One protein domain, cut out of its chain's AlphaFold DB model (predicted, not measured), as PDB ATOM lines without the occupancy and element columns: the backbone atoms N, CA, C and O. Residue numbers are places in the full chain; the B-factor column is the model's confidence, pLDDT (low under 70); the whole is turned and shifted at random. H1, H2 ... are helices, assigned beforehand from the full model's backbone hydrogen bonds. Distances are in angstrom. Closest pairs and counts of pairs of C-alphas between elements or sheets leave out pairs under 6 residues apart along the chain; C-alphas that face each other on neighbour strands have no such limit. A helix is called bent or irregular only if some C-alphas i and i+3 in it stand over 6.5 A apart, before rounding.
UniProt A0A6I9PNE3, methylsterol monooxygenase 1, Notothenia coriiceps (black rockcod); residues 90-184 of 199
ATOM      1  N   GLN A  90     -51.380  20.068 -23.792       81.44
ATOM      2  CA  GLN A  90     -50.117  19.755 -24.461       81.44
ATOM      3  C   GLN A  90     -49.275  20.994 -24.831       81.44
ATOM      4  O   GLN A  90     -48.085  20.978 -24.516       81.44
ATOM      5  N   PRO A  91     -49.817  22.083 -25.424       83.94
ATOM      6  CA  PRO A  91     -49.009  23.265 -25.731       83.94
ATOM      7  C   PRO A  91     -48.518  24.008 -24.479       83.94
ATOM      8  O   PRO A  91     -47.392  24.507 -24.476       83.94
ATOM      9  N   SER A  92     -49.307  24.059 -23.397       86.75
ATOM     10  CA  SER A  92     -48.881  24.706 -22.148       86.75
ATOM     11  C   SER A  92     -47.847  23.867 -21.393       86.75
ATOM     12  O   SER A  92     -46.870  24.419 -20.887       86.75
ATOM     13  N   MET A  93     -47.998  22.538 -21.391       85.25
ATOM     14  CA  MET A  93     -46.993  21.613 -20.862       85.25
ATOM     15  C   MET A  93     -45.690  21.669 -21.658       85.25
ATOM     16  O   MET A  93     -44.628  21.735 -21.044       85.25
ATOM     17  N   LYS A  94     -45.755  21.721 -22.996       86.12
ATOM     18  CA  LYS A  94     -44.571  21.885 -23.845       86.12
ATOM     19  C   LYS A  94     -43.819  23.170 -23.507       86.12
ATOM     20  O   LYS A  94     -42.638  23.113 -23.202       86.12
ATOM     21  N   HIS A  95     -44.507  24.313 -23.489       89.00
ATOM     22  CA  HIS A  95     -43.873  25.596 -23.174       89.00
ATOM     23  C   HIS A  95     -43.239  25.609 -21.770       89.00
ATOM     24  O   HIS A  95     -42.180  26.201 -21.573       89.00
ATOM     25  N   ALA A  96     -43.861  24.952 -20.784       89.12
ATOM     26  CA  ALA A  96     -43.286  24.806 -19.448       89.12
ATOM     27  C   ALA A  96     -42.061  23.868 -19.424       89.12
ATOM     28  O   ALA A  96     -41.105  24.142 -18.699       89.12
ATOM     29  N   TRP A  97     -42.072  22.792 -20.217       88.69
ATOM     30  CA  TRP A  97     -40.963  21.843 -20.339       88.69
ATOM     31  C   TRP A  97     -39.757  22.455 -21.054       88.69
ATOM     32  O   TRP A  97     -38.651  22.409 -20.523       88.69
ATOM     33  N   ASP A  98     -39.982  23.089 -22.206       90.19
ATOM     34  CA  ASP A  98     -38.948  23.762 -22.994       90.19
ATOM     35  C   ASP A  98     -38.287  24.875 -22.149       90.19
ATOM     36  O   ASP A  98     -37.070  24.876 -21.969       90.19
ATOM     37  N   TYR A  99     -39.082  25.729 -21.481       90.88
ATOM     38  CA  TYR A  99     -38.569  26.742 -20.544       90.88
ATOM     39  C   TYR A  99     -37.741  26.139 -19.396       90.88
ATOM     40  O   TYR A  99     -36.725  26.708 -18.993       90.88
ATOM     41  N   MET A 100     -38.164  25.000 -18.841       89.56
ATOM     42  CA  MET A 100     -37.431  24.321 -17.771       89.56
ATOM     43  C   MET A 100     -36.088  23.769 -18.271       89.56
ATOM     44  O   MET A 100     -35.079  23.943 -17.588       89.56
ATOM     45  N   MET A 101     -36.063  23.154 -19.456       88.38
ATOM     46  CA  MET A 101     -34.856  22.606 -20.089       88.38
ATOM     47  C   MET A 101     -33.846  23.695 -20.483       88.38
ATOM     48  O   MET A 101     -32.646  23.488 -20.322       88.38
ATOM     49  N   ASP A 102     -34.314  24.868 -20.924       90.81
ATOM     50  CA  ASP A 102     -33.450  26.005 -21.279       90.81
ATOM     51  C   ASP A 102     -32.792  26.678 -20.056       90.81
ATOM     52  O   ASP A 102     -31.723  27.280 -20.176       90.81
ATOM     53  N   ASN A 103     -33.416  26.600 -18.870       91.81
ATOM     54  CA  ASN A 103     -32.975  27.321 -17.665       91.81
ATOM     55  C   ASN A 103     -32.278  26.445 -16.605       91.81
ATOM     56  O   ASN A 103     -31.600  26.986 -15.728       91.81
ATOM     57  N   TYR A 104     -32.426  25.116 -16.651       90.06
ATOM     58  CA  TYR A 104     -31.896  24.199 -15.634       90.06
ATOM     59  C   TYR A 104     -31.133  23.022 -16.247       90.06
ATOM     60  O   TYR A 104     -31.450  22.528 -17.323       90.06
ATOM     61  N   THR A 105     -30.125  22.512 -15.534       89.94
ATOM     62  CA  THR A 105     -29.387  21.326 -15.999       89.94
ATOM     63  C   THR A 105     -30.250  20.063 -15.928       89.94
ATOM     64  O   THR A 105     -31.034  19.897 -14.989       89.94
ATOM     65  N   LYS A 106     -30.026  19.108 -16.847       86.31
ATOM     66  CA  LYS A 106     -30.662  17.774 -16.821       86.31
ATOM     67  C   LYS A 106     -30.647  17.139 -15.426       86.31
ATOM     68  O   LYS A 106     -31.669  16.636 -14.975       86.31
ATOM     69  N   PHE A 107     -29.511  17.200 -14.722       88.12
ATOM     70  CA  PHE A 107     -29.374  16.662 -13.365       88.12
ATOM     71  C   PHE A 107     -30.324  17.337 -12.366       88.12
ATOM     72  O   PHE A 107     -30.963  16.647 -11.573       88.12
ATOM     73  N   GLN A 108     -30.449  18.669 -12.406       89.62
ATOM     74  CA  GLN A 108     -31.373  19.400 -11.533       89.62
ATOM     75  C   GLN A 108     -32.834  19.051 -11.833       89.62
ATOM     76  O   GLN A 108     -33.600  18.831 -10.898       89.62
ATOM     77  N   ILE A 109     -33.204  18.950 -13.109       89.94
ATOM     78  CA  ILE A 109     -34.561  18.590 -13.544       89.94
ATOM     79  C   ILE A 109     -34.890  17.153 -13.118       89.94
ATOM     80  O   ILE A 109     -35.859  16.917 -12.398       89.94
ATOM     81  N   ALA A 110     -34.038  16.196 -13.490       89.00
ATOM     82  CA  ALA A 110     -34.232  14.777 -13.210       89.00
ATOM     83  C   ALA A 110     -34.151  14.432 -11.713       89.00
ATOM     84  O   ALA A 110     -34.779  13.464 -11.295       89.00
ATOM     85  N   THR A 111     -33.414  15.211 -10.913       90.19
ATOM     86  CA  THR A 111     -33.280  14.987  -9.464       90.19
ATOM     87  C   THR A 111     -34.271  15.825  -8.664       90.19
ATOM     88  O   THR A 111     -35.180  15.277  -8.046       90.19
ATOM     89  N   TRP A 112     -34.134  17.155  -8.674       89.44
ATOM     90  CA  TRP A 112     -34.959  18.047  -7.851       89.44
ATOM     91  C   TRP A 112     -36.366  18.223  -8.414       89.44
ATOM     92  O   TRP A 112     -37.316  18.227  -7.638       89.44
ATOM     93  N   GLY A 113     -36.522  18.310  -9.739       90.69
ATOM     94  CA  GLY A 113     -37.842  18.358 -10.378       90.69
ATOM     95  C   GLY A 113     -38.658  17.102 -10.063       90.69
ATOM     96  O   GLY A 113     -39.756  17.204  -9.517       90.69
ATOM     97  N   SER A 114     -38.080  15.920 -10.296       89.38
ATOM     98  CA  SER A 114     -38.695  14.633  -9.933       89.38
ATOM     99  C   SER A 114     -39.015  14.523  -8.441       89.38
ATOM    100  O   SER A 114     -40.106  14.074  -8.096       89.38
ATOM    101  N   LEU A 115     -38.101  14.939  -7.554       90.06
ATOM    102  CA  LEU A 115     -38.316  14.892  -6.104       90.06
ATOM    103  C   LEU A 115     -39.484  15.794  -5.678       90.06
ATOM    104  O   LEU A 115     -40.387  15.327  -4.994       90.06
ATOM    105  N   ILE A 116     -39.507  17.052  -6.133       91.12
ATOM    106  CA  ILE A 116     -40.562  18.023  -5.802       91.12
ATOM    107  C   ILE A 116     -41.921  17.551  -6.329       91.12
ATOM    108  O   ILE A 116     -42.903  17.579  -5.591       91.12
ATOM    109  N   VAL A 117     -41.989  17.089  -7.583       90.94
ATOM    110  CA  VAL A 117     -43.232  16.568  -8.175       90.94
ATOM    111  C   VAL A 117     -43.703  15.316  -7.433       90.94
ATOM    112  O   VAL A 117     -44.890  15.210  -7.123       90.94
ATOM    113  N   HIS A 118     -42.792  14.398  -7.093       90.12
ATOM    114  CA  HIS A 118     -43.138  13.191  -6.347       90.12
ATOM    115  C   HIS A 118     -43.655  13.520  -4.943       90.12
ATOM    116  O   HIS A 118     -44.748  13.086  -4.590       90.12
ATOM    117  N   GLU A 119     -42.913  14.305  -4.157       89.56
ATOM    118  CA  GLU A 119     -43.311  14.697  -2.802       89.56
ATOM    119  C   GLU A 119     -44.640  15.457  -2.807       89.56
ATOM    120  O   GLU A 119     -45.533  15.125  -2.031       89.56
ATOM    121  N   PHE A 120     -44.822  16.426  -3.709       91.31
ATOM    122  CA  PHE A 120     -46.058  17.201  -3.813       91.31
ATOM    123  C   PHE A 120     -47.276  16.313  -4.099       91.31
ATOM    124  O   PHE A 120     -48.277  16.391  -3.385       91.31
ATOM    125  N   ILE A 121     -47.183  15.428  -5.095       91.88
ATOM    126  CA  ILE A 121     -48.261  14.495  -5.451       91.88
ATOM    127  C   ILE A 121     -48.515  13.495  -4.310       91.88
ATOM    128  O   ILE A 121     -49.667  13.243  -3.950       91.88
ATOM    129  N   TYR A 122     -47.456  12.961  -3.700       87.25
ATOM    130  CA  TYR A 122     -47.553  11.999  -2.605       87.25
ATOM    131  C   TYR A 122     -48.211  12.609  -1.359       87.25
ATOM    132  O   TYR A 122     -49.144  12.027  -0.797       87.25
ATOM    133  N   PHE A 123     -47.795  13.815  -0.955       87.56
ATOM    134  CA  PHE A 123     -48.432  14.539   0.141       87.56
ATOM    135  C   PHE A 123     -49.885  14.888  -0.186       87.56
ATOM    136  O   PHE A 123     -50.739  14.655   0.667       87.56
ATOM    137  N   LEU A 124     -50.200  15.363  -1.399       90.88
ATOM    138  CA  LEU A 124     -51.580  15.671  -1.796       90.88
ATOM    139  C   LEU A 124     -52.514  14.457  -1.717       90.88
ATOM    140  O   LEU A 124     -53.635  14.605  -1.234       90.88
ATOM    141  N   PHE A 125     -52.077  13.266  -2.138       88.69
ATOM    142  CA  PHE A 125     -52.893  12.050  -2.016       88.69
ATOM    143  C   PHE A 125     -52.968  11.509  -0.578       88.69
ATOM    144  O   PHE A 125     -53.985  10.930  -0.195       88.69
ATOM    145  N   CYS A 126     -51.941  11.728   0.249       86.31
ATOM    146  CA  CYS A 126     -51.942  11.326   1.660       86.31
ATOM    147  C   CYS A 126     -52.827  12.236   2.542       86.31
ATOM    148  O   CYS A 126     -53.519  11.758   3.447       86.31
ATOM    149  N   LEU A 127     -52.853  13.545   2.256       87.06
ATOM    150  CA  LEU A 127     -53.546  14.582   3.030       87.06
ATOM    151  C   LEU A 127     -55.042  14.297   3.293       87.06
ATOM    152  O   LEU A 127     -55.431  14.370   4.462       87.06
ATOM    153  N   PRO A 128     -55.901  13.932   2.313       86.25
ATOM    154  CA  PRO A 128     -57.309  13.639   2.588       86.25
ATOM    155  C   PRO A 128     -57.484  12.429   3.513       86.25
ATOM    156  O   PRO A 128     -58.305  12.482   4.428       86.25
ATOM    157  N   GLY A 129     -56.676  11.374   3.350       83.19
ATOM    158  CA  GLY A 129     -56.697  10.205   4.237       83.19
ATOM    159  C   GLY A 129     -56.315  10.560   5.677       83.19
ATOM    160  O   GLY A 129     -57.002  10.165   6.619       83.19
ATOM    161  N   PHE A 130     -55.271  11.378   5.849       83.25
ATOM    162  CA  PHE A 130     -54.872  11.917   7.150       83.25
ATOM    163  C   PHE A 130     -55.982  12.783   7.771       83.25
ATOM    164  O   PHE A 130     -56.339  12.590   8.931       83.25
ATOM    165  N   LEU A 131     -56.592  13.684   6.992       84.81
ATOM    166  CA  LEU A 131     -57.656  14.582   7.448       84.81
ATOM    167  C   LEU A 131     -58.923  13.824   7.883       84.81
ATOM    168  O   LEU A 131     -59.473  14.113   8.947       84.81
ATOM    169  N   PHE A 132     -59.362  12.818   7.118       83.56
ATOM    170  CA  PHE A 132     -60.514  11.979   7.475       83.56
ATOM    171  C   PHE A 132     -60.325  11.246   8.814       83.56
ATOM    172  O   PHE A 132     -61.309  10.970   9.501       83.56
ATOM    173  N   GLN A 133     -59.081  11.000   9.235       78.38
ATOM    174  CA  GLN A 133     -58.772  10.367  10.517       78.38
ATOM    175  C   GLN A 133     -59.121  11.252  11.728       78.38
ATOM    176  O   GLN A 133     -59.452  10.708  12.786       78.38
ATOM    177  N   PHE A 134     -59.128  12.584  11.565       77.31
ATOM    178  CA  PHE A 134     -59.480  13.567  12.603       77.31
ATOM    179  C   PHE A 134     -60.944  14.018  12.574       77.31
ATOM    180  O   PHE A 134     -61.437  14.528  13.579       77.31
ATOM    181  N   LEU A 135     -61.659  13.832  11.460       83.81
ATOM    182  CA  LEU A 135     -63.062  14.239  11.346       83.81
ATOM    183  C   LEU A 135     -63.980  13.250  12.093       83.81
ATOM    184  O   LEU A 135     -64.153  12.114  11.638       83.81
ATOM    185  N   PRO A 136     -64.635  13.645  13.206       74.12
ATOM    186  CA  PRO A 136     -65.360  12.704  14.066       74.12
ATOM    187  C   PRO A 136     -66.552  12.041  13.359       74.12
ATOM    188  O   PRO A 136     -66.895  10.901  13.661       74.12
ATOM    189  N   PHE A 137     -67.146  12.704  12.359       79.75
ATOM    190  CA  PHE A 137     -68.242  12.136  11.568       79.75
ATOM    191  C   PHE A 137     -67.803  11.000  10.624       79.75
ATOM    192  O   PHE A 137     -68.645  10.188  10.239       79.75
ATOM    193  N   MET A 138     -66.512  10.927  10.269       76.69
ATOM    194  CA  MET A 138     -65.949   9.873   9.414       76.69
ATOM    195  C   MET A 138     -65.513   8.642  10.213       76.69
ATOM    196  O   MET A 138     -65.549   7.532   9.686       76.69
ATOM    197  N   GLN A 139     -65.151   8.801  11.491       74.75
ATOM    198  CA  GLN A 139     -64.605   7.702  12.298       74.75
ATOM    199  C   GLN A 139     -65.561   6.502  12.419       74.75
ATOM    200  O   GLN A 139     -65.101   5.362  12.436       74.75
ATOM    201  N   LYS A 140     -66.883   6.719  12.371       77.44
ATOM    202  CA  LYS A 140     -67.903   5.650  12.348       77.44
ATOM    203  C   LYS A 140     -67.791   4.672  11.161       77.44
ATOM    204  O   LYS A 140     -68.332   3.578  11.243       77.44
ATOM    205  N   TYR A 141     -67.105   5.047  10.077       79.50
ATOM    206  CA  TYR A 141     -66.887   4.193   8.900       79.50
ATOM    207  C   TYR A 141     -65.599   3.349   8.980       79.50
ATOM    208  O   TYR A 141     -65.285   2.619   8.042       79.50
ATOM    209  N   LYS A 142     -64.830   3.428  10.079       76.69
ATOM    210  CA  LYS A 142     -63.622   2.607  10.264       76.69
ATOM    211  C   LYS A 142     -63.964   1.132  10.481       76.69
ATOM    212  O   LYS A 142     -64.831   0.793  11.283       76.69
ATOM    213  N   ILE A 143     -63.197   0.269   9.813       81.12
ATOM    214  CA  ILE A 143     -63.282  -1.199   9.905       81.12
ATOM    215  C   ILE A 143     -62.771  -1.712  11.268       81.12
ATOM    216  O   ILE A 143     -63.258  -2.720  11.767       81.12
ATOM    217  N   GLN A 144     -61.817  -1.006  11.888       77.56
ATOM    218  CA  GLN A 144     -61.303  -1.284  13.236       77.56
ATOM    219  C   GLN A 144     -61.603  -0.081  14.137       77.56
ATOM    220  O   GLN A 144     -60.997   0.980  13.985       77.56
ATOM    221  N   GLN A 145     -62.567  -0.237  15.046       76.88
ATOM    222  CA  GLN A 145     -62.966   0.785  16.030       76.88
ATOM    223  C   GLN A 145     -62.219   0.621  17.368       76.88
ATOM    224  O   GLN A 145     -62.079   1.562  18.142       76.88
ATOM    225  N   ASP A 146     -61.684  -0.575  17.612       74.94
ATOM    226  CA  ASP A 146     -60.880  -0.991  18.765       74.94
ATOM    227  C   ASP A 146     -59.452  -0.405  18.776       74.94
ATOM    228  O   ASP A 146     -58.734  -0.503  19.775       74.94
ATOM    229  N   LYS A 147     -59.027   0.225  17.672       75.25
ATOM    230  CA  LYS A 147     -57.697   0.823  17.484       75.25
ATOM    231  C   LYS A 147     -57.776   2.360  17.467       75.25
ATOM    232  O   LYS A 147     -57.805   2.955  16.389       75.25
ATOM    233  N   PRO A 148     -57.757   3.048  18.626       70.00
ATOM    234  CA  PRO A 148     -57.713   4.503  18.648       70.00
ATOM    235  C   PRO A 148     -56.395   5.039  18.060       70.00
ATOM    236  O   PRO A 148     -55.282   4.720  18.513       70.00
ATOM    237  N   GLU A 149     -56.570   5.889  17.053       74.31
ATOM    238  CA  GLU A 149     -55.541   6.613  16.308       74.31
ATOM    239  C   GLU A 149     -55.030   7.794  17.135       74.31
ATOM    240  O   GLU A 149     -55.480   8.929  16.981       74.31
ATOM    241  N   THR A 150     -54.118   7.534  18.072       82.56
ATOM    242  CA  THR A 150     -53.532   8.609  18.879       82.56
ATOM    243  C   THR A 150     -52.577   9.453  18.034       82.56
ATOM    244  O   THR A 150     -51.794   8.924  17.241       82.56
ATOM    245  N   TRP A 151     -52.609  10.775  18.244       81.81
ATOM    246  CA  TRP A 151     -51.757  11.748  17.547       81.81
ATOM    247  C   TRP A 151     -50.277  11.340  17.537       81.81
ATOM    248  O   TRP A 151     -49.612  11.421  16.511       81.81
ATOM    249  N   GLU A 152     -49.777  10.803  18.649       85.94
ATOM    250  CA  GLU A 152     -48.398  10.322  18.791       85.94
ATOM    251  C   GLU A 152     -48.042   9.174  17.833       85.94
ATOM    252  O   GLU A 152     -46.941   9.158  17.280       85.94
ATOM    253  N   LYS A 153     -48.960   8.221  17.605       83.62
ATOM    254  CA  LYS A 153     -48.748   7.101  16.669       83.62
ATOM    255  C   LYS A 153     -48.706   7.609  15.233       83.62
ATOM    256  O   LYS A 153     -47.798   7.243  14.491       83.62
ATOM    257  N   GLN A 154     -49.643   8.487  14.877       85.06
ATOM    258  CA  GLN A 154     -49.700   9.125  13.561       85.06
ATOM    259  C   GLN A 154     -48.448   9.982  13.310       85.06
ATOM    260  O   GLN A 154     -47.791   9.825  12.286       85.06
ATOM    261  N   TRP A 155     -48.012  10.781  14.287       86.44
ATOM    262  CA  TRP A 155     -46.781  11.576  14.206       86.44
ATOM    263  C   TRP A 155     -45.504  10.719  14.157       86.44
ATOM    264  O   TRP A 155     -44.534  11.077  13.488       86.44
ATOM    265  N   ARG A 156     -45.482   9.557  14.827       88.88
ATOM    266  CA  ARG A 156     -44.391   8.572  14.715       88.88
ATOM    267  C   ARG A 156     -44.362   7.913  13.333       88.88
ATOM    268  O   ARG A 156     -43.277   7.755  12.782       88.88
ATOM    269  N   CYS A 157     -45.525   7.577  12.774       87.38
ATOM    270  CA  CYS A 157     -45.660   7.045  11.418       87.38
ATOM    271  C   CYS A 157     -45.191   8.073  10.376       87.38
ATOM    272  O   CYS A 157     -44.289   7.782   9.597       87.38
ATOM    273  N   PHE A 158     -45.697   9.309  10.447       86.44
ATOM    274  CA  PHE A 158     -45.316  10.415   9.565       86.44
ATOM    275  C   PHE A 158     -43.801  10.662   9.551       86.44
ATOM    276  O   PHE A 158     -43.198  10.739   8.486       86.44
ATOM    277  N   LYS A 159     -43.145  10.706  10.720       87.62
ATOM    278  CA  LYS A 159     -41.683  10.878  10.790       87.62
ATOM    279  C   LYS A 159     -40.902   9.692  10.216       87.62
ATOM    280  O   LYS A 159     -39.851   9.902   9.620       87.62
ATOM    281  N   MET A 160     -41.406   8.464  10.359       90.38
ATOM    282  CA  MET A 160     -40.804   7.274   9.739       90.38
ATOM    283  C   MET A 160     -40.977   7.277   8.212       90.38
ATOM    284  O   MET A 160     -40.049   6.918   7.491       90.38
ATOM    285  N   LEU A 161     -42.134   7.730   7.726       88.69
ATOM    286  CA  LEU A 161     -42.457   7.872   6.308       88.69
ATOM    287  C   LEU A 161     -41.582   8.933   5.626       88.69
ATOM    288  O   LEU A 161     -41.001   8.670   4.575       88.69
ATOM    289  N   LEU A 162     -41.437  10.093   6.271       87.12
ATOM    290  CA  LEU A 162     -40.594  11.204   5.829       87.12
ATOM    291  C   LEU A 162     -39.108  10.807   5.781       87.12
ATOM    292  O   LEU A 162     -38.418  11.087   4.806       87.12
ATOM    293  N   PHE A 163     -38.631  10.086   6.804       90.25
ATOM    294  CA  PHE A 163     -37.282   9.515   6.818       90.25
ATOM    295  C   PHE A 163     -37.071   8.506   5.680       90.25
ATOM    296  O   PHE A 163     -36.032   8.527   5.028       90.25
ATOM    297  N   ASN A 164     -38.052   7.640   5.404       89.00
ATOM    298  CA  ASN A 164     -37.949   6.668   4.316       89.00
ATOM    299  C   ASN A 164     -37.859   7.351   2.938       89.00
ATOM    300  O   ASN A 164     -36.983   6.991   2.155       89.00
ATOM    301  N   HIS A 165     -38.668   8.386   2.683       87.00
ATOM    302  CA  HIS A 165     -38.590   9.164   1.441       87.00
ATOM    303  C   HIS A 165     -37.211   9.827   1.281       87.00
ATOM    304  O   HIS A 165     -36.504   9.546   0.312       87.00
ATOM    305  N   PHE A 166     -36.753  10.623   2.254       85.69
ATOM    306  CA  PHE A 166     -35.464  11.312   2.116       85.69
ATOM    307  C   PHE A 166     -34.247  10.373   2.096       85.69
ATOM    308  O   PHE A 166     -33.279  10.658   1.394       85.69
ATOM    309  N   CYS A 167     -34.262   9.255   2.831       89.75
ATOM    310  CA  CYS A 167     -33.090   8.378   2.941       89.75
ATOM    311  C   CYS A 167     -33.058   7.204   1.951       89.75
ATOM    312  O   CYS A 167     -31.979   6.656   1.739       89.75
ATOM    313  N   ILE A 168     -34.185   6.809   1.346       90.00
ATOM    314  CA  ILE A 168     -34.244   5.719   0.352       90.00
ATOM    315  C   ILE A 168     -34.617   6.247  -1.036       90.00
ATOM    316  O   ILE A 168     -34.006   5.850  -2.029       90.00
ATOM    317  N   GLN A 169     -35.578   7.167  -1.124       89.69
ATOM    318  CA  GLN A 169     -36.125   7.598  -2.410       89.69
ATOM    319  C   GLN A 169     -35.266   8.653  -3.110       89.69
ATOM    320  O   GLN A 169     -35.089   8.570  -4.322       89.69
ATOM    321  N   LEU A 170     -34.652   9.582  -2.371       89.25
ATOM    322  CA  LEU A 170     -33.713  10.550  -2.955       89.25
ATOM    323  C   LEU A 170     -32.478   9.854  -3.578       89.25
ATOM    324  O   LEU A 170     -32.190  10.129  -4.744       89.25
ATOM    325  N   PRO A 171     -31.793   8.891  -2.914       90.12
ATOM    326  CA  PRO A 171     -30.746   8.095  -3.564       90.12
ATOM    327  C   PRO A 171     -31.226   7.310  -4.792       90.12
ATOM    328  O   PRO A 171     -30.483   7.209  -5.768       90.12
ATOM    329  N   LEU A 172     -32.460   6.787  -4.773       91.19
ATOM    330  CA  LEU A 172     -33.045   6.078  -5.912       91.19
ATOM    331  C   LEU A 172     -33.257   7.011  -7.115       91.19
ATOM    332  O   LEU A 172     -32.844   6.662  -8.215       91.19
ATOM    333  N   ILE A 173     -33.816   8.209  -6.899       89.94
ATOM    334  CA  ILE A 173     -34.023   9.239  -7.933       89.94
ATOM    335  C   ILE A 173     -32.679   9.689  -8.534       89.94
ATOM    336  O   ILE A 173     -32.534   9.732  -9.756       89.94
ATOM    337  N   CYS A 174     -31.664   9.939  -7.699       90.31
ATOM    338  CA  CYS A 174     -30.300  10.200  -8.175       90.31
ATOM    339  C   CYS A 174     -29.764   9.034  -9.026       90.31
ATOM    340  O   CYS A 174     -29.156   9.256 -10.072       90.31
ATOM    341  N   GLY A 175     -30.013   7.789  -8.609       90.38
ATOM    342  CA  GLY A 175     -29.674   6.585  -9.370       90.38
ATOM    343  C   GLY A 175     -30.387   6.500 -10.725       90.38
ATOM    344  O   GLY A 175     -29.764   6.109 -11.710       90.38
ATOM    345  N   THR A 176     -31.652   6.928 -10.809       88.31
ATOM    346  CA  THR A 176     -32.412   6.992 -12.068       88.31
ATOM    347  C   THR A 176     -31.756   7.927 -13.084       88.31
ATOM    348  O   THR A 176     -31.681   7.562 -14.252       88.31
ATOM    349  N   TYR A 177     -31.209   9.074 -12.662       88.62
ATOM    350  CA  TYR A 177     -30.459   9.964 -13.560       88.62
ATOM    351  C   TYR A 177     -29.174   9.318 -14.111       88.62
ATOM    352  O   TYR A 177     -28.886   9.405 -15.303       88.62
ATOM    353  N   TYR A 178     -28.399   8.625 -13.269       90.56
ATOM    354  CA  TYR A 178     -27.208   7.913 -13.754       90.56
ATOM    355  C   TYR A 178     -27.566   6.753 -14.696       90.56
ATOM    356  O   TYR A 178     -26.818   6.469 -15.629       90.56
ATOM    357  N   PHE A 179     -28.717   6.110 -14.485       90.38
ATOM    358  CA  PHE A 179     -29.250   5.082 -15.377       90.38
ATOM    359  C   PHE A 179     -29.657   5.657 -16.746       90.38
ATOM    360  O   PHE A 179     -29.257   5.108 -17.772       90.38
ATOM    361  N   THR A 180     -30.404   6.767 -16.795       88.88
ATOM    362  CA  THR A 180     -30.841   7.374 -18.066       88.88
ATOM    363  C   THR A 180     -29.669   7.897 -18.892       88.88
ATOM    364  O   THR A 180     -29.625   7.635 -20.092       88.88
ATOM    365  N   GLU A 181     -28.682   8.553 -18.273       88.25
ATOM    366  CA  GLU A 181     -27.470   9.004 -18.974       88.25
ATOM    367  C   GLU A 181     -26.595   7.820 -19.435       88.25
ATOM    368  O   GLU A 181     -26.067   7.862 -20.544       88.25
ATOM    369  N   PHE A 182     -26.499   6.719 -18.670       90.62
ATOM    370  CA  PHE A 182     -25.801   5.500 -19.121       90.62
ATOM    371  C   PHE A 182     -26.432   4.915 -20.396       90.62
ATOM    372  O   PHE A 182     -25.723   4.571 -21.343       90.62
ATOM    373  N   PHE A 183     -27.766   4.872 -20.465       90.62
ATOM    374  CA  PHE A 183     -28.502   4.448 -21.661       90.62
ATOM    375  C   PHE A 183     -28.681   5.554 -22.719       90.62
ATOM    376  O   PHE A 183     -29.301   5.300 -23.749       90.62
ATOM    377  N   ASN A 184     -28.110   6.750 -22.508       88.25
ATOM    378  CA  ASN A 184     -28.219   7.918 -23.395       88.25
ATOM    379  C   ASN A 184     -29.679   8.279 -23.751       88.25
ATOM    380  O   ASN A 184     -29.981   8.682 -24.874       88.25
TER     381      ASN A 184
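What this domain is: This is residues 90 to 184 of the 199 residues of the protein "methylsterol monooxygenase 1" of Notothenia coriiceps (black rockcod) (UniProt A0A6I9PNE3). Two long helices, H2 and H4, run side by side in opposite ways as a slender, loosely joined pair, with contact only near one end, where residues 107 to 115 of H2 meet residues 170 to 177 of H4. At the other end of this pair the short helix H3 and the long link of residues 140 to 150 make the turn from H2 to H4, while H1 makes a corner with H2 and sticks out with residues 90 to 96. The printed part has 95 residues with four named helices, H1, H2, H3 and H4 in that order, and no named strand; the class is all helix. It is only just extended, close to loose, with a radius of gyration of the C-alphas of 19.0 A, and its elongated outline spans 54 by 32 by 19 A.

How they stand to each other: The first helix, H1, residues 90 to 103, is joined by a tight link, residues 104 and 105, to H2, residues 106 to 134. H1 and H2 are close but not clearly touching: their closest C-alphas, those of Met 100 and Ile 109, are 7.7 A apart. They run opposite ways at a steep tilt of 54 degrees. H2 has a kink of 30 degrees near residue 128 and is only just irregular, with the C-alphas of Phe 125 and Pro 128 6.6 A apart. A tight link, residue 135, leads from H2 to H3, residues 136 to 139. H2, with residues 132 to 133 alone, and H3 only just touch, and only at the corner by their link, with 3 pairs of C-alphas within 8 A; the closest C-alphas are those of Phe 132 and Met 138, 6.1 A apart. A long link of 11 residues then leads to H4, residues 151 to 182. H4 touches H2, with 11 pairs of C-alphas within 8 A, and the closest C-alphas are those of Thr 111 and Cys 174, 5.8 A apart. These two run opposite ways at a shallow tilt of 24 degrees, with their centres 10.9 A apart. H1 is apart from H3 and from H4, and H3 is apart from H4. Every pair of O of residue i and N of residue i+4 is within hydrogen-bond range in H1, against 21 of 25 in H2 and 26 of 28 in H4. H3 is too short for such a pair; its 1 pair of O of residue i and N of residue i+3 is within range.

Where its parts are: H1 begins at C-alpha 90, at (-50.117, 19.755, -24.461), and measures 19.9 A from first to last C-alpha. H2 measures 41.4 A, from C-alpha 106 at (-30.662, 17.774, -16.821) to C-alpha 134 at (-59.480, 13.567, 12.603). H3 measures 5.4 A between C-alphas 136 and 139. H4, the longest helix with 32 residues, measures 45.4 A and ends at C-alpha 182, at (-25.801, 5.500, -19.121). It is neither bent nor irregular, but only just: C-alphas 167 and 170 are 6.3 A apart.

The domain as a whole: The two C-alphas farthest apart are those of Asp 102 and Asp 146, at 55.5 A, while the first and last printed C-alphas, those of Gln 90 and Asn 184, are 24.9 A apart. Residues 90 to 96, which belong to H1, and residues 120 to 129, which belong to H2, stand free. Without them the body has 78 residues and spans 54 by 25 by 19 A. The printed part has no cut. The link from H3 to H4 is the one long link. The mean pLDDT of the printed part is 86.3, and that of H3 is 76; no printed residue is under 70 in this model.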